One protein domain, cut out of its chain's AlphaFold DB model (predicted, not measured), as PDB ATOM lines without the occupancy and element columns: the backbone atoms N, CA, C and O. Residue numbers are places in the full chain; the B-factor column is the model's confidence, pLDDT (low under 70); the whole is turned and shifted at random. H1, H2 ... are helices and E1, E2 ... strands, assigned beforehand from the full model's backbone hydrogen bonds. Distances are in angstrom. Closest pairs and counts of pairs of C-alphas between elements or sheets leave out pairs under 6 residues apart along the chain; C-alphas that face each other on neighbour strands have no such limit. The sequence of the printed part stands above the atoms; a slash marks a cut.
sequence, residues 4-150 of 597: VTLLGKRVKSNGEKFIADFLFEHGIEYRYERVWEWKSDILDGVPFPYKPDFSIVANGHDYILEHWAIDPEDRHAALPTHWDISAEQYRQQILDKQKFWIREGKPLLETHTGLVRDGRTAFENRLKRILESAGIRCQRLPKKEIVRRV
ATOM      1  N   VAL A   4      51.057 124.800  -0.490       81.19
ATOM      2  CA  VAL A   4      51.095 123.556   0.298       81.19
ATOM      3  C   VAL A   4      52.436 123.430   1.026       81.19
ATOM      4  O   VAL A   4      53.495 123.681   0.441       81.19
ATOM      5  N   THR A   5      52.393 123.090   2.312       85.94
ATOM      6  CA  THR A   5      53.574 122.903   3.172       85.94
ATOM      7  C   THR A   5      54.147 121.488   3.040       85.94
ATOM      8  O   THR A   5      53.520 120.605   2.448       85.94
ATOM      9  N   LEU A   6      55.324 121.247   3.625       82.88
ATOM     10  CA  LEU A   6      55.930 119.910   3.734       82.88
ATOM     11  C   LEU A   6      55.080 118.913   4.550       82.88
ATOM     12  O   LEU A   6      55.226 117.707   4.380       82.88
ATOM     13  N   LEU A   7      54.155 119.405   5.383       80.75
ATOM     14  CA  LEU A   7      53.142 118.608   6.098       80.75
ATOM     15  C   LEU A   7      51.832 118.421   5.312       80.75
ATOM     16  O   LEU A   7      50.829 118.019   5.893       80.75
ATOM     17  N   GLY A   8      51.787 118.804   4.032       78.06
ATOM     18  CA  GLY A   8      50.583 118.685   3.201       78.06
ATOM     19  C   GLY A   8      49.468 119.688   3.539       78.06
ATOM     20  O   GLY A   8      48.399 119.666   2.928       78.06
ATOM     21  N   LYS A   9      49.691 120.615   4.483       81.25
ATOM     22  CA  LYS A   9      48.688 121.617   4.877       81.25
ATOM     23  C   LYS A   9      48.652 122.772   3.883       81.25
ATOM     24  O   LYS A   9      49.684 123.210   3.381       81.25
ATOM     25  N   ARG A  10      47.450 123.285   3.609       85.12
ATOM     26  CA  ARG A  10      47.259 124.466   2.758       85.12
ATOM     27  C   ARG A  10      47.388 125.743   3.584       85.12
ATOM     28  O   ARG A  10      46.680 125.870   4.576       85.12
ATOM     29  N   VAL A  11      48.220 126.674   3.130       87.00
ATOM     30  CA  VAL A  11      48.475 127.974   3.777       87.00
ATOM     31  C   VAL A  11      48.169 129.141   2.836       87.00
ATOM     32  O   VAL A  11      48.005 128.947   1.620       87.00
ATOM     33  N   LYS A  12      48.036 130.350   3.393       85.94
ATOM     34  CA  LYS A  12      47.542 131.539   2.682       85.94
ATOM     35  C   LYS A  12      48.657 132.373   2.051       85.94
ATOM     36  O   LYS A  12      48.401 133.026   1.040       85.94
ATOM     37  N   SER A  13      49.875 132.319   2.588       87.88
ATOM     38  CA  SER A  13      51.003 133.152   2.148       87.88
ATOM     39  C   SER A  13      52.332 132.384   2.051       87.88
ATOM     40  O   SER A  13      52.493 131.297   2.612       87.88
ATOM     41  N   ASN A  14      53.305 132.944   1.316       86.75
ATOM     42  CA  ASN A  14      54.668 132.393   1.258       86.75
ATOM     43  C   ASN A  14      55.356 132.442   2.629       86.75
ATOM     44  O   ASN A  14      56.075 131.508   2.964       86.75
ATOM     45  N   GLY A  15      55.109 133.488   3.426       89.56
ATOM     46  CA  GLY A  15      55.645 133.594   4.784       89.56
ATOM     47  C   GLY A  15      55.140 132.468   5.681       89.56
ATOM     48  O   GLY A  15      55.948 131.748   6.260       89.56
ATOM     49  N   GLU A  16      53.827 132.212   5.695       91.62
ATOM     50  CA  GLU A  16      53.262 131.055   6.406       91.62
ATOM     51  C   GLU A  16      53.838 129.728   5.902       91.62
ATOM     52  O   GLU A  16      54.129 128.838   6.700       91.62
ATOM     53  N   LYS A  17      54.045 129.581   4.585       91.06
ATOM     54  CA  LYS A  17      54.691 128.383   4.036       91.06
ATOM     55  C   LYS A  17      56.115 128.223   4.568       91.06
ATOM     56  O   LYS A  17      56.468 127.129   4.994       91.06
ATOM     57  N   PHE A  18      56.919 129.284   4.554       93.81
ATOM     58  CA  PHE A  18      58.299 129.241   5.037       93.81
ATOM     59  C   PHE A  18      58.359 128.939   6.534       93.81
ATOM     60  O   PHE A  18      59.172 128.118   6.942       93.81
ATOM     61  N   ILE A  19      57.462 129.518   7.339       94.62
ATOM     62  CA  ILE A  19      57.333 129.202   8.770       94.62
ATOM     63  C   ILE A  19      57.016 127.718   8.961       94.62
ATOM     64  O   ILE A  19      57.736 127.013   9.663       94.62
ATOM     65  N   ALA A  20      55.953 127.234   8.319       92.75
ATOM     66  CA  ALA A  20      55.508 125.851   8.430       92.75
ATOM     67  C   ALA A  20      56.602 124.850   8.027       92.75
ATOM     68  O   ALA A  20      56.849 123.878   8.743       92.75
ATOM     69  N   ASP A  21      57.265 125.097   6.894       92.31
ATOM     70  CA  ASP A  21      58.339 124.247   6.385       92.31
ATOM     71  C   ASP A  21      59.565 124.301   7.310       92.31
ATOM     72  O   ASP A  21      60.124 123.255   7.631       92.31
ATOM     73  N   PHE A  22      59.942 125.481   7.816       95.50
ATOM     74  CA  PHE A  22      61.048 125.626   8.764       95.50
ATOM     75  C   PHE A  22      60.793 124.847  10.058       95.50
ATOM     76  O   PHE A  22      61.647 124.064  10.478       95.50
ATOM     77  N   LEU A  23      59.618 125.017  10.676       94.56
ATOM     78  CA  LEU A  23      59.249 124.303  11.903       94.56
ATOM     79  C   LEU A  23      59.280 122.786  11.680       94.56
ATOM     80  O   LEU A  23      59.847 122.049  12.488       94.56
ATOM     81  N   PHE A  24      58.761 122.325  10.541       92.06
ATOM     82  CA  PHE A  24      58.807 120.920  10.149       92.06
ATOM     83  C   PHE A  24      60.240 120.390   9.981       92.06
ATOM     84  O   PHE A  24      60.577 119.341  10.536       92.06
ATOM     85  N   GLU A  25      61.099 121.116   9.259       93.38
ATOM     86  CA  GLU A  25      62.497 120.738   9.015       93.38
ATOM     87  C   GLU A  25      63.337 120.699  10.301       93.38
ATOM     88  O   GLU A  25      64.335 119.983  10.352       93.38
ATOM     89  N   HIS A  26      62.932 121.428  11.343       94.81
ATOM     90  CA  HIS A  26      63.594 121.456  12.652       94.81
ATOM     91  C   HIS A  26      62.915 120.555  13.694       94.81
ATOM     92  O   HIS A  26      63.326 120.525  14.851       94.81
ATOM     93  N   GLY A  27      61.883 119.803  13.297       91.38
ATOM     94  CA  GLY A  27      61.159 118.900  14.188       91.38
ATOM     95  C   GLY A  27      60.389 119.601  15.306       91.38
ATOM     96  O   GLY A  27      60.127 118.970  16.328       91.38
ATOM     97  N   ILE A  28      60.035 120.872  15.116       93.38
ATOM     98  CA  ILE A  28      59.276 121.675  16.072       93.38
ATOM     99  C   ILE A  28      57.786 121.401  15.854       93.38
ATOM    100  O   ILE A  28      57.264 121.562  14.747       93.38
ATOM    101  N   GLU A  29      57.095 120.966  16.906       91.31
ATOM    102  CA  GLU A  29      55.666 120.675  16.836       91.31
ATOM    103  C   GLU A  29      54.855 121.972  16.738       91.31
ATOM    104  O   GLU A  29      55.077 122.927  17.483       91.31
ATOM    105  N   TYR A  30      53.897 122.017  15.809       92.88
ATOM    106  CA  TYR A  30      53.042 123.183  15.630       92.88
ATOM    107  C   TYR A  30      51.637 122.824  15.137       92.88
ATOM    108  O   TYR A  30      51.395 121.796  14.496       92.88
ATOM    109  N   ARG A  31      50.692 123.730  15.390       90.31
ATOM    110  CA  ARG A  31      49.307 123.678  14.912       90.31
ATOM    111  C   ARG A  31      48.993 124.970  14.153       90.31
ATOM    112  O   ARG A  31      49.058 126.048  14.727       90.31
ATOM    113  N   TYR A  32      48.677 124.844  12.866       89.94
ATOM    114  CA  TYR A  32      48.283 125.958  11.995       89.94
ATOM    115  C   TYR A  32      46.800 126.292  12.190       89.94
ATOM    116  O   TYR A  32      45.987 125.365  12.199       89.94
ATOM    117  N   GLU A  33      46.470 127.576  12.354       86.19
ATOM    118  CA  GLU A  33      45.106 128.089  12.585       86.19
ATOM    119  C   GLU A  33      44.312 127.301  13.641       86.19
ATOM    120  O   GLU A  33      43.126 126.986  13.469       86.19
ATOM    121  N   ARG A  34      44.975 126.939  14.751       83.12
ATOM    122  CA  ARG A  34      44.318 126.253  15.870       83.12
ATOM    123  C   ARG A  34      43.193 127.138  16.398       83.12
ATOM    124  O   ARG A  34      43.425 128.291  16.743       83.12
ATOM    125  N   VAL A  35      41.989 126.580  16.495       78.38
ATOM    126  CA  VAL A  35      40.867 127.256  17.150       78.38
ATOM    127  C   VAL A  35      41.134 127.305  18.644       78.38
ATOM    128  O   VAL A  35      41.392 126.267  19.259       78.38
ATOM    129  N   TRP A  36      41.050 128.499  19.213       69.81
ATOM    130  CA  TRP A  36      41.060 128.680  20.650       69.81
ATOM    131  C   TRP A  36      39.700 129.212  21.111       69.81
ATOM    132  O   TRP A  36      39.241 130.261  20.659       69.81
ATOM    133  N   GLU A  37      39.038 128.470  21.998       56.56
ATOM    134  CA  GLU A  37      37.726 128.820  22.550       56.56
ATOM    135  C   GLU A  37      37.879 129.830  23.703       56.56
ATOM    136  O   GLU A  37      37.784 129.477  24.873       56.56
ATOM    137  N   TRP A  38      38.145 131.099  23.378       60.16
ATOM    138  CA  TRP A  38      38.162 132.203  24.351       60.16
ATOM    139  C   TRP A  38      36.948 133.103  24.154       60.16
ATOM    140  O   TRP A  38      36.696 133.532  23.031       60.16
ATOM    141  N   LYS A  39      36.213 133.443  25.223       47.97
ATOM    142  CA  LYS A  39      35.108 134.414  25.132       47.97
ATOM    143  C   LYS A  39      35.636 135.736  24.561       47.97
ATOM    144  O   LYS A  39      36.547 136.337  25.123       47.97
ATOM    145  N   SER A  40      35.084 136.149  23.422       45.34
ATOM    146  CA  SER A  40      35.561 137.260  22.589       45.34
ATOM    147  C   SER A  40      35.228 138.646  23.129       45.34
ATOM    148  O   SER A  40      35.413 139.623  22.413       45.34
ATOM    149  N   ASP A  41      34.759 138.758  24.368       50.03
ATOM    150  CA  ASP A  41      34.240 140.009  24.932       50.03
ATOM    151  C   ASP A  41      35.326 141.098  25.100       50.03
ATOM    152  O   ASP A  41      35.046 142.162  25.637       50.03
ATOM    153  N   ILE A  42      36.578 140.843  24.682       51.09
ATOM    154  CA  ILE A  42      37.729 141.721  24.935       51.09
ATOM    155  C   ILE A  42      38.552 142.074  23.679       51.09
ATOM    156  O   ILE A  42      39.510 142.836  23.775       51.09
ATOM    157  N   LEU A  43      38.210 141.549  22.500       55.59
ATOM    158  CA  LEU A  43      38.852 141.930  21.234       55.59
ATOM    159  C   LEU A  43      37.783 142.461  20.276       55.59
ATOM    160  O   LEU A  43      37.237 141.709  19.466       55.59
ATOM    161  N   ASP A  44      37.471 143.753  20.385       50.72
ATOM    162  CA  ASP A  44      36.526 144.421  19.488       50.72
ATOM    163  C   ASP A  44      36.959 144.246  18.022       50.72
ATOM    164  O   ASP A  44      38.082 144.563  17.629       50.72
ATOM    165  N   GLY A  45      36.060 143.706  17.195       54.56
ATOM    166  CA  GLY A  45      36.278 143.548  15.753       54.56
ATOM    167  C   GLY A  45      37.075 142.310  15.313       54.56
ATOM    168  O   GLY A  45      37.282 142.136  14.111       54.56
ATOM    169  N   VAL A  46      37.483 141.418  16.224       55.41
ATOM    170  CA  VAL A  46      38.131 140.146  15.859       55.41
ATOM    171  C   VAL A  46      37.080 139.028  15.737       55.41
ATOM    172  O   VAL A  46      36.362 138.763  16.700       55.41
ATOM    173  N   PRO A  47      36.968 138.329  14.587       55.06
ATOM    174  CA  PRO A  47      35.992 137.254  14.416       55.06
ATOM    175  C   PRO A  47      36.193 136.125  15.440       55.06
ATOM    176  O   PRO A  47      37.269 135.529  15.508       55.06
ATOM    177  N   PHE A  48      35.150 135.795  16.206       53.97
ATOM    178  CA  PHE A  48      35.126 134.605  17.058       53.97
ATOM    179  C   PHE A  48      34.785 133.351  16.225       53.97
ATOM    180  O   PHE A  48      33.859 133.400  15.407       53.97
ATOM    181  N   PRO A  49      35.469 132.209  16.431       61.31
ATOM    182  CA  PRO A  49      36.584 131.992  17.357       61.31
ATOM    183  C   PRO A  49      37.938 132.478  16.812       61.31
ATOM    184  O   PRO A  49      38.202 132.362  15.612       61.31
ATOM    185  N   TYR A  50      38.812 132.960  17.707       71.25
ATOM    186  CA  TYR A  50      40.150 133.433  17.337       71.25
ATOM    187  C   TYR A  50      41.046 132.284  16.864       71.25
ATOM    188  O   TYR A  50      41.070 131.201  17.461       71.25
ATOM    189  N   LYS A  51      41.805 132.537  15.793       79.12
ATOM    190  CA  LYS A  51      42.755 131.589  15.204       79.12
ATOM    191  C   LYS A  51      44.077 132.309  14.926       79.12
ATOM    192  O   LYS A  51      44.141 133.019  13.923       79.12
ATOM    193  N   PRO A  52      45.101 132.162  15.783       83.88
ATOM    194  CA  PRO A  52      46.440 132.624  15.440       83.88
ATOM    195  C   PRO A  52      46.985 131.818  14.260       83.88
ATOM    196  O   PRO A  52      46.611 130.650  14.094       83.88
ATOM    197  N   ASP A  53      47.897 132.401  13.478       86.50
ATOM    198  CA  ASP A  53      48.476 131.714  12.315       86.50
ATOM    199  C   ASP A  53      49.150 130.394  12.728       86.50
ATOM    200  O   ASP A  53      48.878 129.334  12.153       86.50
ATOM    201  N   PHE A  54      49.972 130.428  13.783       92.25
ATOM    202  CA  PHE A  54      50.654 129.256  14.324       92.25
ATOM    203  C   PHE A  54      50.583 129.202  15.854       92.25
ATOM    204  O   PHE A  54      50.803 130.184  16.557       92.25
ATOM    205  N   SER A  55      50.330 128.007  16.384       91.62
ATOM    206  CA  SER A  55      50.571 127.659  17.788       91.62
ATOM    207  C   SER A  55      51.690 126.623  17.848       91.62
ATOM    208  O   SER A  55      51.502 125.496  17.386       91.62
ATOM    209  N   ILE A  56      52.854 127.005  18.365       92.50
ATOM    210  CA  ILE A  56      54.044 126.156  18.493       92.50
ATOM    211  C   ILE A  56      54.040 125.502  19.873       92.50
ATOM    212  O   ILE A  56      53.805 126.177  20.868       92.50
ATOM    213  N   VAL A  57      54.326 124.203  19.939       88.62
ATOM    214  CA  VAL A  57      54.455 123.462  21.198       88.62
ATOM    215  C   VAL A  57      55.934 123.178  21.430       88.62
ATOM    216  O   VAL A  57      56.554 122.409  20.696       88.62
ATOM    217  N   ALA A  58      56.514 123.819  22.440       87.94
ATOM    218  CA  ALA A  58      57.919 123.657  22.797       87.94
ATOM    219  C   ALA A  58      58.097 123.773  24.312       87.94
ATOM    220  O   ALA A  58      57.360 124.497  24.973       87.94
ATOM    221  N   ASN A  59      59.068 123.053  24.881       85.38
ATOM    222  CA  ASN A  59      59.400 123.121  26.312       85.38
ATOM    223  C   ASN A  59      58.195 122.916  27.265       85.38
ATOM    224  O   ASN A  59      58.195 123.436  28.373       85.38
ATOM    225  N   GLY A  60      57.154 122.187  26.841       80.06
ATOM    226  CA  GLY A  60      55.930 121.981  27.630       80.06
ATOM    227  C   GLY A  60      54.927 123.148  27.622       80.06
ATOM    228  O   GLY A  60      53.935 123.087  28.344       80.06
ATOM    229  N   HIS A  61      55.140 124.182  26.799       84.62
ATOM    230  CA  HIS A  61      54.276 125.361  26.691       84.62
ATOM    231  C   HIS A  61      53.853 125.645  25.235       84.62
ATOM    232  O   HIS A  61      54.537 125.264  24.284       84.62
ATOM    233  N   ASP A  62      52.715 126.332  25.065       87.00
ATOM    234  CA  ASP A  62      52.286 126.870  23.766       87.00
ATOM    235  C   ASP A  62      52.864 128.279  23.564       87.00
ATOM    236  O   ASP A  62      52.660 129.158  24.405       87.00
ATOM    237  N   TYR A  63      53.505 128.497  22.419       91.56
ATOM    238  CA  TYR A  63      53.934 129.797  21.910       91.56
ATOM    239  C   TYR A  63      53.030 130.190  20.745       91.56
ATOM    240  O   TYR A  63      52.669 129.349  19.915       91.56
ATOM    241  N   ILE A  64      52.671 131.465  20.659       91.25
ATOM    242  CA  ILE A  64      51.862 131.990  19.562       91.25
ATOM    243  C   ILE A  64      52.788 132.642  18.552       91.25
ATOM    244  O   ILE A  64      53.649 133.419  18.940       91.25
ATOM    245  N   LEU A  65      52.629 132.328  17.270       92.44
ATOM    246  CA  LEU A  65      53.377 132.963  16.192       92.44
ATOM    247  C   LEU A  65      52.403 133.537  15.162       92.44
ATOM    248  O   LEU A  65      51.623 132.796  14.562       92.44
ATOM    249  N   GLU A  66      52.478 134.850  14.962       91.31
ATOM    250  CA  GLU A  66      51.668 135.605  14.001       91.31
ATOM    251  C   GLU A  66      52.532 136.091  12.826       91.31
ATOM    252  O   GLU A  66      53.703 136.463  12.992       91.31
ATOM    253  N   HIS A  67      51.958 136.075  11.622       90.56
ATOM    254  CA  HIS A  67      52.583 136.565  10.400       90.56
ATOM    255  C   HIS A  67      51.804 137.753   9.826       90.56
ATOM    256  O   HIS A  67      50.831 137.611   9.086       90.56
ATOM    257  N   TRP A  68      52.261 138.962  10.138       88.62
ATOM    258  CA  TRP A  68      51.584 140.196   9.762       88.62
ATOM    259  C   TRP A  68      51.682 140.500   8.258       88.62
ATOM    260  O   TRP A  68      52.717 140.309   7.606       88.62
ATOM    261  N   ALA A  69      50.599 141.043   7.694       81.94
ATOM    262  CA  ALA A  69      50.542 141.436   6.283       81.94
ATOM    263  C   ALA A  69      51.460 142.631   5.956       81.94
ATOM    264  O   ALA A  69      51.901 142.787   4.817       81.94
ATOM    265  N   ILE A  70      51.766 143.457   6.958       80.62
ATOM    266  CA  ILE A  70      52.653 144.617   6.863       80.62
ATOM    267  C   ILE A  70      53.707 144.561   7.962       80.62
ATOM    268  O   ILE A  70      53.513 143.900   8.980       80.62
ATOM    269  N   ASP A  71      54.821 145.253   7.739       81.31
ATOM    270  CA  ASP A  71      55.763 145.564   8.811       81.31
ATOM    271  C   ASP A  71      55.099 146.559   9.785       81.31
ATOM    272  O   ASP A  71      54.674 147.629   9.332       81.31
ATOM    273  N   PRO A  72      54.950 146.223  11.081       72.62
ATOM    274  CA  PRO A  72      54.350 147.121  12.065       72.62
ATOM    275  C   PRO A  72      55.114 148.445  12.224       72.62
ATOM    276  O   PRO A  72      54.491 149.472  12.496       72.62
ATOM    277  N   GLU A  73      56.433 148.432  12.004       72.06
ATOM    278  CA  GLU A  73      57.322 149.583  12.208       72.06
ATOM    279  C   GLU A  73      57.435 150.477  10.959       72.06
ATOM    280  O   GLU A  73      57.827 151.646  11.043       72.06
ATOM    281  N   ASP A  74      57.046 149.968   9.785       76.31
ATOM    282  CA  ASP A  74      57.041 150.744   8.544       76.31
ATOM    283  C   ASP A  74      55.772 151.606   8.438       76.31
ATOM    284  O   ASP A  74      54.660 151.140   8.152       76.31
ATOM    285  N   ARG A  75      55.947 152.920   8.612       67.44
ATOM    286  CA  ARG A  75      54.866 153.913   8.492       67.44
ATOM    287  C   ARG A  75      54.304 154.028   7.072       67.44
ATOM    288  O   ARG A  75      53.147 154.423   6.926       67.44
ATOM    289  N   HIS A  76      55.067 153.645   6.050       68.75
ATOM    290  CA  HIS A  76      54.678 153.726   4.640       68.75
ATOM    291  C   HIS A  76      54.140 152.405   4.072       68.75
ATOM    292  O   HIS A  76      53.749 152.360   2.903       68.75
ATOM    293  N   ALA A  77      54.071 151.340   4.877       67.81
ATOM    294  CA  ALA A  77      53.523 150.066   4.435       67.81
ATOM    295  C   ALA A  77      52.034 150.184   4.063       67.81
ATOM    296  O   ALA A  77      51.200 150.619   4.863       67.81
ATOM    297  N   ALA A  78      51.703 149.766   2.840       68.94
ATOM    298  CA  ALA A  78      50.342 149.736   2.317       68.94
ATOM    299  C   ALA A  78      49.771 148.312   2.364       68.94
ATOM    300  O   ALA A  78      50.459 147.343   2.033       68.94
ATOM    301  N   LEU A  79      48.498 148.196   2.745       73.62
ATOM    302  CA  LEU A  79      47.760 146.939   2.673       73.62
ATOM    303  C   LEU A  79      47.364 146.609   1.228       73.62
ATOM    304  O   LEU A  79      47.287 147.502   0.379       73.62
ATOM    305  N   PRO A  80      47.073 145.332   0.926       69.06
ATOM    306  CA  PRO A  80      46.503 144.963  -0.358       69.06
ATOM    307  C   PRO A  80      45.185 145.703  -0.629       69.06
ATOM    308  O   PRO A  80      44.310 145.756   0.227       69.06
ATOM    309  N   THR A  81      44.994 146.194  -1.856       67.25
ATOM    310  CA  THR A  81      43.831 147.014  -2.264       67.25
ATOM    311  C   THR A  81      42.465 146.330  -2.158       67.25
ATOM    312  O   THR A  81      41.446 146.990  -2.306       67.25
ATOM    313  N   HIS A  82      42.423 145.017  -1.926       68.06
ATOM    314  CA  HIS A  82      41.189 144.239  -1.778       68.06
ATOM    315  C   HIS A  82      40.712 144.118  -0.319       68.06
ATOM    316  O   HIS A  82      39.777 143.367  -0.053       68.06
ATOM    317  N   TRP A  83      41.389 144.774   0.628       68.69
ATOM    318  CA  TRP A  83      41.005 144.802   2.038       68.69
ATOM    319  C   TRP A  83      40.251 146.101   2.340       68.69
ATOM    320  O   TRP A  83      40.798 147.182   2.145       68.69
ATOM    321  N   ASP A  84      39.035 145.993   2.880       72.75
ATOM    322  CA  ASP A  84      38.192 147.131   3.293       72.75
ATOM    323  C   ASP A  84      38.592 147.705   4.672       72.75
ATOM    324  O   ASP A  84      37.745 148.116   5.464       72.75
ATOM    325  N   ILE A  85      39.889 147.711   4.999       78.31
ATOM    326  CA  ILE A  85      40.412 148.304   6.240       78.31
ATOM    327  C   ILE A  85      41.615 149.197   5.939       78.31
ATOM    328  O   ILE A  85      42.426 148.899   5.060       78.31
ATOM    329  N   SER A  86      41.756 150.292   6.686       80.25
ATOM    330  CA  SER A  86      42.923 151.164   6.552       80.25
ATOM    331  C   SER A  86      44.168 150.531   7.187       80.25
ATOM    332  O   SER A  86      44.081 149.725   8.118       80.25
ATOM    333  N   ALA A  87      45.358 150.920   6.716       78.81
ATOM    334  CA  ALA A  87      46.620 150.471   7.315       78.81
ATOM    335  C   ALA A  87      46.723 150.853   8.803       78.81
ATOM    336  O   ALA A  87      47.285 150.108   9.596       78.81
ATOM    337  N   GLU A  88      46.147 151.990   9.199       79.62
ATOM    338  CA  GLU A  88      46.100 152.441  10.592       79.62
ATOM    339  C   GLU A  88      45.179 151.567  11.451       79.62
ATOM    340  O   GLU A  88      45.589 151.111  12.517       79.62
ATOM    341  N   GLN A  89      43.987 151.227  10.948       79.94
ATOM    342  CA  GLN A  89      43.076 150.291  11.616       79.94
ATOM    343  C   GLN A  89      43.711 148.906  11.785       79.94
ATOM    344  O   GLN A  89      43.585 148.293  12.842       79.94
ATOM    345  N   TYR A  90      44.437 148.418  10.778       81.75
ATOM    346  CA  TYR A  90      45.135 147.135  10.878       81.75
ATOM    347  C   TYR A  90      46.288 147.164  11.889       81.75
ATOM    348  O   TYR A  90      46.447 146.218  12.655       81.75
ATOM    349  N   ARG A  91      47.063 148.258  11.958       83.25
ATOM    350  CA  ARG A  91      48.086 148.426  13.008       83.25
ATOM    351  C   ARG A  91      47.465 148.423  14.403       83.25
ATOM    352  O   ARG A  91      48.022 147.799  15.302       83.25
ATOM    353  N   GLN A  92      46.297 149.042  14.574       81.81
ATOM    354  CA  GLN A  92      45.579 148.990  15.847       81.81
ATOM    355  C   GLN A  92      45.193 147.549  16.218       81.81
ATOM    356  O   GLN A  92      45.447 147.126  17.341       81.81
ATOM    357  N   GLN A  93      44.710 146.751  15.257       82.12
ATOM    358  CA  GLN A  93      44.427 145.327  15.483       82.12
ATOM    359  C   GLN A  93      45.673 144.526  15.897       82.12
ATOM    360  O   GLN A  93      45.562 143.627  16.731       82.12
ATOM    361  N   ILE A  94      46.855 144.829  15.342       84.12
ATOM    362  CA  ILE A  94      48.122 144.208  15.773       84.12
ATOM    363  C   ILE A  94      48.396 144.542  17.245       84.12
ATOM    364  O   ILE A  94      48.629 143.633  18.042       84.12
ATOM    365  N   LEU A  95      48.300 145.820  17.630       84.75
ATOM    366  CA  LEU A  95      48.517 146.262  19.014       84.75
ATOM    367  C   LEU A  95      47.532 145.611  19.993       84.75
ATOM    368  O   LEU A  95      47.916 145.213  21.095       84.75
ATOM    369  N   ASP A  96      46.266 145.478  19.606       82.75
ATOM    370  CA  ASP A  96      45.239 144.869  20.451       82.75
ATOM    371  C   ASP A  96      45.507 143.370  20.658       82.75
ATOM    372  O   ASP A  96      45.398 142.864  21.778       82.75
ATOM    373  N   LYS A  97      45.973 142.670  19.614       82.12
ATOM    374  CA  LYS A  97      46.427 141.272  19.710       82.12
ATOM    375  C   LYS A  97      47.669 141.115  20.586       82.12
ATOM    376  O   LYS A  97      47.722 140.186  21.392       82.12
ATOM    377  N   GLN A  98      48.650 142.009  20.464       85.75
ATOM    378  CA  GLN A  98      49.839 142.005  21.322       85.75
ATOM    379  C   GLN A  98      49.447 142.156  22.799       85.75
ATOM    380  O   GLN A  98      49.848 141.346  23.636       85.75
ATOM    381  N   LYS A  99      48.589 143.136  23.120       84.62
ATOM    382  CA  LYS A  99      48.065 143.343  24.483       84.62
ATOM    383  C   LYS A  99      47.290 142.133  24.999       84.62
ATOM    384  O   LYS A  99      47.442 141.766  26.164       84.62
ATOM    385  N   PHE A 100      46.475 141.515  24.145       82.69
ATOM    386  CA  PHE A 100      45.722 140.313  24.489       82.69
ATOM    387  C   PHE A 100      46.649 139.172  24.916       82.69
ATOM    388  O   PHE A 100      46.487 138.637  26.011       82.69
ATOM    389  N   TRP A 101      47.665 138.843  24.117       81.44
ATOM    390  CA  TRP A 101      48.560 137.724  24.426       81.44
ATOM    391  C   TRP A 101      49.456 137.972  25.641       81.44
ATOM    392  O   TRP A 101      49.692 137.043  26.418       81.44
ATOM    393  N   ILE A 102      49.867 139.225  25.866       83.31
ATOM    394  CA  ILE A 102      50.544 139.630  27.106       83.31
ATOM    395  C   ILE A 102      49.647 139.353  28.318       83.31
ATOM    396  O   ILE A 102      50.112 138.781  29.303       83.31
ATOM    397  N   ARG A 103      48.357 139.713  28.249       82.44
ATOM    398  CA  ARG A 103      47.408 139.488  29.349       82.44
ATOM    399  C   ARG A 103      47.160 138.003  29.617       82.44
ATOM    400  O   ARG A 103      47.111 137.609  30.776       82.44
ATOM    401  N   GLU A 104      47.027 137.187  28.574       79.88
ATOM    402  CA  GLU A 104      46.820 135.736  28.716       79.88
ATOM    403  C   GLU A 104      48.098 134.975  29.132       79.88
ATOM    404  O   GLU A 104      48.071 133.755  29.308       79.88
ATOM    405  N   GLY A 105      49.235 135.670  29.284       80.75
ATOM    406  CA  GLY A 105      50.494 135.083  29.745       80.75
ATOM    407  C   GLY A 105      51.115 134.092  28.756       80.75
ATOM    408  O   GLY A 105      51.881 133.213  29.160       80.75
ATOM    409  N   LYS A 106      50.778 134.195  27.464       82.25
ATOM    410  CA  LYS A 106      51.327 133.343  26.401       82.25
ATOM    411  C   LYS A 106      52.378 134.123  25.604       82.25
ATOM    412  O   LYS A 106      52.075 135.221  25.141       82.25
ATOM    413  N   PRO A 107      53.592 133.580  25.396       86.56
ATOM    414  CA  PRO A 107      54.605 134.255  24.592       86.56
ATOM    415  C   PRO A 107      54.142 134.429  23.140       86.56
ATOM    416  O   PRO A 107      53.786 133.447  22.480       86.56
ATOM    417  N   LEU A 108      54.172 135.670  22.652       89.44
ATOM    418  CA  LEU A 108      53.884 136.027  21.266       89.44
ATOM    419  C   LEU A 108      55.195 136.218  20.495       89.44
ATOM    420  O   LEU A 108      56.084 136.948  20.924       89.44
ATOM    421  N   LEU A 109      55.294 135.552  19.354       92.44
ATOM    422  CA  LEU A 109      56.358 135.655  18.370       92.44
ATOM    423  C   LEU A 109      55.772 136.269  17.102       92.44
ATOM    424  O   LEU A 109      54.632 135.986  16.731       92.44
ATOM    425  N   GLU A 110      56.551 137.096  16.417       91.75
ATOM    426  CA  GLU A 110      56.021 137.930  15.341       91.75
ATOM    427  C   GLU A 110      56.934 137.899  14.122       91.75
ATOM    428  O   GLU A 110      58.156 138.009  14.211       91.75
ATOM    429  N   THR A 111      56.324 137.763  12.952       91.81
ATOM    430  CA  THR A 111      56.977 137.926  11.651       91.81
ATOM    431  C   THR A 111      56.076 138.762  10.754       91.81
ATOM    432  O   THR A 111      54.908 138.965  11.062       91.81
ATOM    433  N   HIS A 112      56.588 139.247   9.624       89.25
ATOM    434  CA  HIS A 112      55.781 140.029   8.692       89.25
ATOM    435  C   HIS A 112      56.184 139.790   7.239       89.25
ATOM    436  O   HIS A 112      57.282 139.310   6.940       89.25
ATOM    437  N   THR A 113      55.291 140.154   6.320       84.56
ATOM    438  CA  THR A 113      55.459 139.927   4.876       84.56
ATOM    439  C   THR A 113      56.674 140.671   4.306       84.56
ATOM    440  O   THR A 113      57.299 140.200   3.357       84.56
ATOM    441  N   GLY A 114      57.077 141.796   4.912       80.38
ATOM    442  CA  GLY A 114      58.293 142.531   4.537       80.38
ATOM    443  C   GLY A 114      59.557 141.664   4.581       80.38
ATOM    444  O   GLY A 114      60.387 141.760   3.681       80.38
ATOM    445  N   LEU A 115      59.646 140.729   5.535       81.38
ATOM    446  CA  LEU A 115      60.784 139.811   5.675       81.38
ATOM    447  C   LEU A 115      60.908 138.810   4.522       81.38
ATOM    448  O   LEU A 115      61.974 138.238   4.315       81.38
ATOM    449  N   VAL A 116      59.819 138.561   3.789       82.31
ATOM    450  CA  VAL A 116      59.791 137.604   2.672       82.31
ATOM    451  C   VAL A 116      60.508 138.176   1.442       82.31
ATOM    452  O   VAL A 116      60.997 137.408   0.612       82.31
ATOM    453  N   ARG A 117      60.609 139.511   1.327       80.81
ATOM    454  CA  ARG A 117      61.239 140.200   0.184       80.81
ATOM    455  C   ARG A 117      62.727 139.880   0.041       80.81
ATOM    456  O   ARG A 117      63.210 139.795  -1.082       80.81
ATOM    457  N   ASP A 118      63.409 139.623   1.156       81.12
ATOM    458  CA  ASP A 118      64.836 139.267   1.201       81.12
ATOM    459  C   ASP A 118      65.102 137.798   0.790       81.12
ATOM    460  O   ASP A 118      66.242 137.329   0.800       81.12
ATOM    461  N   GLY A 119      64.052 137.041   0.447       85.75
ATOM    462  CA  GLY A 119      64.129 135.635   0.060       85.75
ATOM    463  C   GLY A 119      64.027 134.650   1.231       85.75
ATOM    464  O   GLY A 119      64.103 135.005   2.410       85.75
ATOM    465  N   ARG A 120      63.847 133.363   0.896       89.81
ATOM    466  CA  ARG A 120      63.553 132.288   1.864       89.81
ATOM    467  C   ARG A 120      64.642 132.124   2.927       89.81
ATOM    468  O   ARG A 120      64.327 132.072   4.109       89.81
ATOM    469  N   THR A 121      65.912 132.088   2.529       89.56
ATOM    470  CA  THR A 121      67.035 131.876   3.459       89.56
ATOM    471  C   THR A 121      67.150 133.002   4.489       89.56
ATOM    472  O   THR A 121      67.353 132.747   5.675       89.56
ATOM    473  N   ALA A 122      66.991 134.258   4.060       90.62
ATOM    474  CA  ALA A 122      67.029 135.406   4.960       90.62
ATOM    475  C   ALA A 122      65.853 135.379   5.947       90.62
ATOM    476  O   ALA A 122      66.048 135.606   7.145       90.62
ATOM    477  N   PHE A 123      64.657 135.037   5.458       92.62
ATOM    478  CA  PHE A 123      63.465 134.858   6.280       92.62
ATOM    479  C   PHE A 123      63.659 133.767   7.343       92.62
ATOM    480  O   PHE A 123      63.466 134.024   8.531       92.62
ATOM    481  N   GLU A 124      64.106 132.573   6.945       93.56
ATOM    482  CA  GLU A 124      64.335 131.441   7.853       93.56
ATOM    483  C   GLU A 124      65.405 131.757   8.912       93.56
ATOM    484  O   GLU A 124      65.233 131.421  10.082       93.56
ATOM    485  N   ASN A 125      66.462 132.496   8.559       92.81
ATOM    486  CA  ASN A 125      67.478 132.947   9.518       92.81
ATOM    487  C   ASN A 125      66.946 133.972  10.536       92.81
ATOM    488  O   ASN A 125      67.435 134.039  11.667       92.81
ATOM    489  N   ARG A 126      65.981 134.815  10.149       93.00
ATOM    490  CA  ARG A 126      65.301 135.735  11.078       93.00
ATOM    491  C   ARG A 126      64.350 134.967  11.992       93.00
ATOM    492  O   ARG A 126      64.418 135.145  13.205       93.00
ATOM    493  N   LEU A 127      63.544 134.068  11.425       94.44
ATOM    494  CA  LEU A 127      62.645 133.194  12.178       94.44
ATOM    495  C   LEU A 127      63.411 132.363  13.214       94.44
ATOM    496  O   LEU A 127      63.011 132.314  14.373       94.44
ATOM    497  N   LYS A 128      64.551 131.783  12.823       95.44
ATOM    498  CA  LYS A 128      65.435 131.044  13.727       95.44
ATOM    499  C   LYS A 128      65.832 131.877  14.949       95.44
ATOM    500  O   LYS A 128      65.688 131.405  16.067       95.44
ATOM    501  N   ARG A 129      66.269 133.125  14.750       94.88
ATOM    502  CA  ARG A 129      66.653 134.028  15.852       94.88
ATOM    503  C   ARG A 129      65.486 134.348  16.783       94.88
ATOM    504  O   ARG A 129      65.676 134.357  17.994       94.88
ATOM    505  N   ILE A 130      64.292 134.576  16.230       94.25
ATOM    506  CA  ILE A 130      63.071 134.818  17.014       94.25
ATOM    507  C   ILE A 130      62.762 133.595  17.889       94.25
ATOM    508  O   ILE A 130      62.593 133.728  19.099       94.25
ATOM    509  N   LEU A 131      62.773 132.395  17.307       94.69
ATOM    510  CA  LEU A 131      62.527 131.147  18.034       94.69
ATOM    511  C   LEU A 131      63.594 130.883  19.112       94.69
ATOM    512  O   LEU A 131      63.251 130.577  20.254       94.69
ATOM    513  N   GLU A 132      64.875 131.062  18.788       94.38
ATOM    514  CA  GLU A 132      65.982 130.858  19.729       94.38
ATOM    515  C   GLU A 132      65.955 131.870  20.883       94.38
ATOM    516  O   GLU A 132      66.196 131.484  22.027       94.38
ATOM    517  N   SER A 133      65.578 133.132  20.632       93.06
ATOM    518  CA  SER A 133      65.383 134.131  21.699       93.06
ATOM    519  C   SER A 133      64.254 133.772  22.670       93.06
ATOM    520  O   SER A 133      64.297 134.164  23.833       93.06
ATOM    521  N   ALA A 134      63.284 132.970  22.223       90.81
ATOM    522  CA  ALA A 134      62.192 132.449  23.041       90.81
ATOM    523  C   ALA A 134      62.536 131.114  23.738       90.81
ATOM    524  O   ALA A 134      61.675 130.498  24.373       90.81
ATOM    525  N   GLY A 135      63.785 130.647  23.611       91.12
ATOM    526  CA  GLY A 135      64.266 129.387  24.179       91.12
ATOM    527  C   GLY A 135      63.861 128.142  23.383       91.12
ATOM    528  O   GLY A 135      63.967 127.024  23.894       91.12
ATOM    529  N   ILE A 136      63.387 128.297  22.144       93.12
ATOM    530  CA  ILE A 136      63.008 127.178  21.279       93.12
ATOM    531  C   ILE A 136      64.248 126.718  20.511       93.12
ATOM    532  O   ILE A 136      64.833 127.463  19.725       93.12
ATOM    533  N   ARG A 137      64.657 125.464  20.722       92.06
ATOM    534  CA  ARG A 137      65.823 124.891  20.044       92.06
ATOM    535  C   ARG A 137      65.524 124.645  18.565       92.06
ATOM    536  O   ARG A 137      64.721 123.780  18.225       92.06
ATOM    537  N   CYS A 138      66.250 125.327  17.685       93.25
ATOM    538  CA  CYS A 138      66.166 125.128  16.240       93.25
ATOM    539  C   CYS A 138      67.345 124.287  15.729       93.25
ATOM    540  O   CYS A 138      68.365 124.821  15.291       93.25
ATOM    541  N   GLN A 139      67.196 122.958  15.722       92.31
ATOM    542  CA  GLN A 139      68.154 122.054  15.075       92.31
ATOM    543  C   GLN A 139      67.524 121.369  13.864       92.31
ATOM    544  O   GLN A 139      66.568 120.610  14.000       92.31
ATOM    545  N   ARG A 140      68.085 121.618  12.677       93.50
ATOM    546  CA  ARG A 140      67.594 121.005  11.443       93.50
ATOM    547  C   ARG A 140      67.778 119.490  11.503       93.50
ATOM    548  O   ARG A 140      68.860 118.998  11.829       93.50
ATOM    549  N   LEU A 141      66.715 118.759  11.191       93.56
ATOM    550  CA  LEU A 141      66.716 117.304  11.149       93.56
ATOM    551  C   LEU A 141      67.619 116.793  10.011       93.56
ATOM    552  O   LEU A 141      67.778 117.467   8.986       93.56
ATOM    553  N   PRO A 142      68.185 115.579  10.134       94.19
ATOM    554  CA  PRO A 142      68.895 114.943   9.031       94.19
ATOM    555  C   PRO A 142      68.001 114.810   7.792       94.19
ATOM    556  O   PRO A 142      66.831 114.440   7.905       94.19
ATOM    557  N   LYS A 143      68.564 115.028   6.594       86.25
ATOM    558  CA  LYS A 143      67.823 114.997   5.316       86.25
ATOM    559  C   LYS A 143      66.962 113.736   5.158       86.25
ATOM    560  O   LYS A 143      65.800 113.846   4.784       86.25
ATOM    561  N   LYS A 144      67.499 112.555   5.497       84.88
ATOM    562  CA  LYS A 144      66.769 111.273   5.427       84.88
ATOM    563  C   LYS A 144      65.503 111.257   6.299       84.88
ATOM    564  O   LYS A 144      64.482 110.730   5.869       84.88
ATOM    565  N   GLU A 145      65.538 111.862   7.486       89.00
ATOM    566  CA  GLU A 145      64.369 111.923   8.374       89.00
ATOM    567  C   GLU A 145      63.335 112.943   7.884       89.00
ATOM    568  O   GLU A 145      62.144 112.651   7.926       89.00
ATOM    569  N   ILE A 146      63.771 114.098   7.360       87.00
ATOM    570  CA  ILE A 146      62.866 115.073   6.722       87.00
ATOM    571  C   ILE A 146      62.107 114.389   5.586       87.00
ATOM    572  O   ILE A 146      60.880 114.397   5.582       87.00
ATOM    573  N   VAL A 147      62.828 113.724   4.675       82.25
ATOM    574  CA  VAL A 147      62.235 112.971   3.562       82.25
ATOM    575  C   VAL A 147      61.222 111.951   4.086       82.25
ATOM    576  O   VAL A 147      60.055 112.008   3.705       82.25
ATOM    577  N   ARG A 148      61.611 111.091   5.039       83.50
ATOM    578  CA  ARG A 148      60.707 110.094   5.638       83.50
ATOM    579  C   ARG A 148      59.430 110.720   6.209       83.50
ATOM    580  O   ARG A 148      58.350 110.159   6.049       83.50
ATOM    581  N   ARG A 149      59.533 111.869   6.883       84.00
ATOM    582  CA  ARG A 149      58.378 112.576   7.461       84.00
ATOM    583  C   ARG A 149      57.459 113.175   6.405       84.00
ATOM    584  O   ARG A 149      56.252 113.202   6.638       84.00
ATOM    585  N   VAL A 150      58.001 113.643   5.279       80.75
ATOM    586  CA  VAL A 150      57.165 114.148   4.183       80.75
ATOM    587  C   VAL A 150      56.383 112.997   3.554       80.75
ATOM    588  O   VAL A 150      55.170 113.100   3.409       80.75
TER     589      VAL A 150
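Overview. This is residues 4 to 150 of the 597 residues of the protein "DNA helicase" of Bacteroidetes bacterium (UniProt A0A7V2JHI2). A twisted four-stranded sheet is the middle layer of this domain, with H1 and H4 over one face and H2 over the other. H5 lies off the sheet, beyond the end of H1, and the long loop of residues 33 to 53 reaches out at the opposite end of the longest axis. The printed part has 147 residues, with five named helices and four named strands in the order H1, E1, E2, E3, H2, E4, H3, H4, H5. The sheet runs E1, E2, E3, E4 and is mixed; the class is mixed, helices and strands. The whole is compact, with a radius of gyration of the C-alphas of 15.7 A and spans of 46 by 33 by 27 A.

Along the chain. H1, residues 14 to 25, begins at C-alpha 14 (54.668, 132.393, 1.258) and is 16.0 A long. E1 is residues 29 to 32, E2 residues 54 to 58, and E3 residues 61 to 68, 22.7 A long. H2, residues 87 to 103, is 24.6 A long. E4 is residues 108 to 112, H3 residues 113 to 116, and H4 residues 120 to 133, 20.0 A long. H5, residues 143 to 150, ends at C-alpha 150 (57.165, 114.148, 4.183).

Arrangement. E1, E2 and E3 form a meander, each strand the antiparallel neighbour of the one before; N 31 and O 55 are 2.8 A apart, N 56 and O 63 2.8 A. E3 and E4 are parallel, with N 109 and O 64 2.7 A apart. E3, H2 and E4 make a strand-helix-strand unit, two parallel neighbour strands with a helix between, whose crossover is right-handed. H2 is on the sheet at a height of 10.4 A, over E3 and E4; the closest C-alphas of H2 and E4 are Trp 101 and Leu 108, 6.4 A. On the opposite face H1, at a height of 8.7 A, lies over E2 and E3. H4 is on the same face as H1, at a height of 10.0 A. H1 touches H4 with residues 18 to 22 alone, at a steep tilt of 62 degrees; the closest C-alphas are Phe 22 and Glu 124, 6.7 A. H3 and H4 touch only at the corner, closest at the C-alphas of Leu 115 and Phe 123, 5.7 A. H5 is close to H1 but not clearly touching; the closest C-alphas are Glu 25 and Ile 146, 6.1 A. In H1, H2, H4 and H5 every O i to N i+4 pair is within hydrogen-bond range; H3 is too short for one.

Size, cuts and confidence. The C-alphas farthest apart, Asp 41 and Lys 144, are 47.6 A apart. The printed part has no cut. The links E1 to E2 and E3 to H2 are long. The model's pLDDT is under 70 at residues 36 to 49, 75 to 78 and 80 to 83.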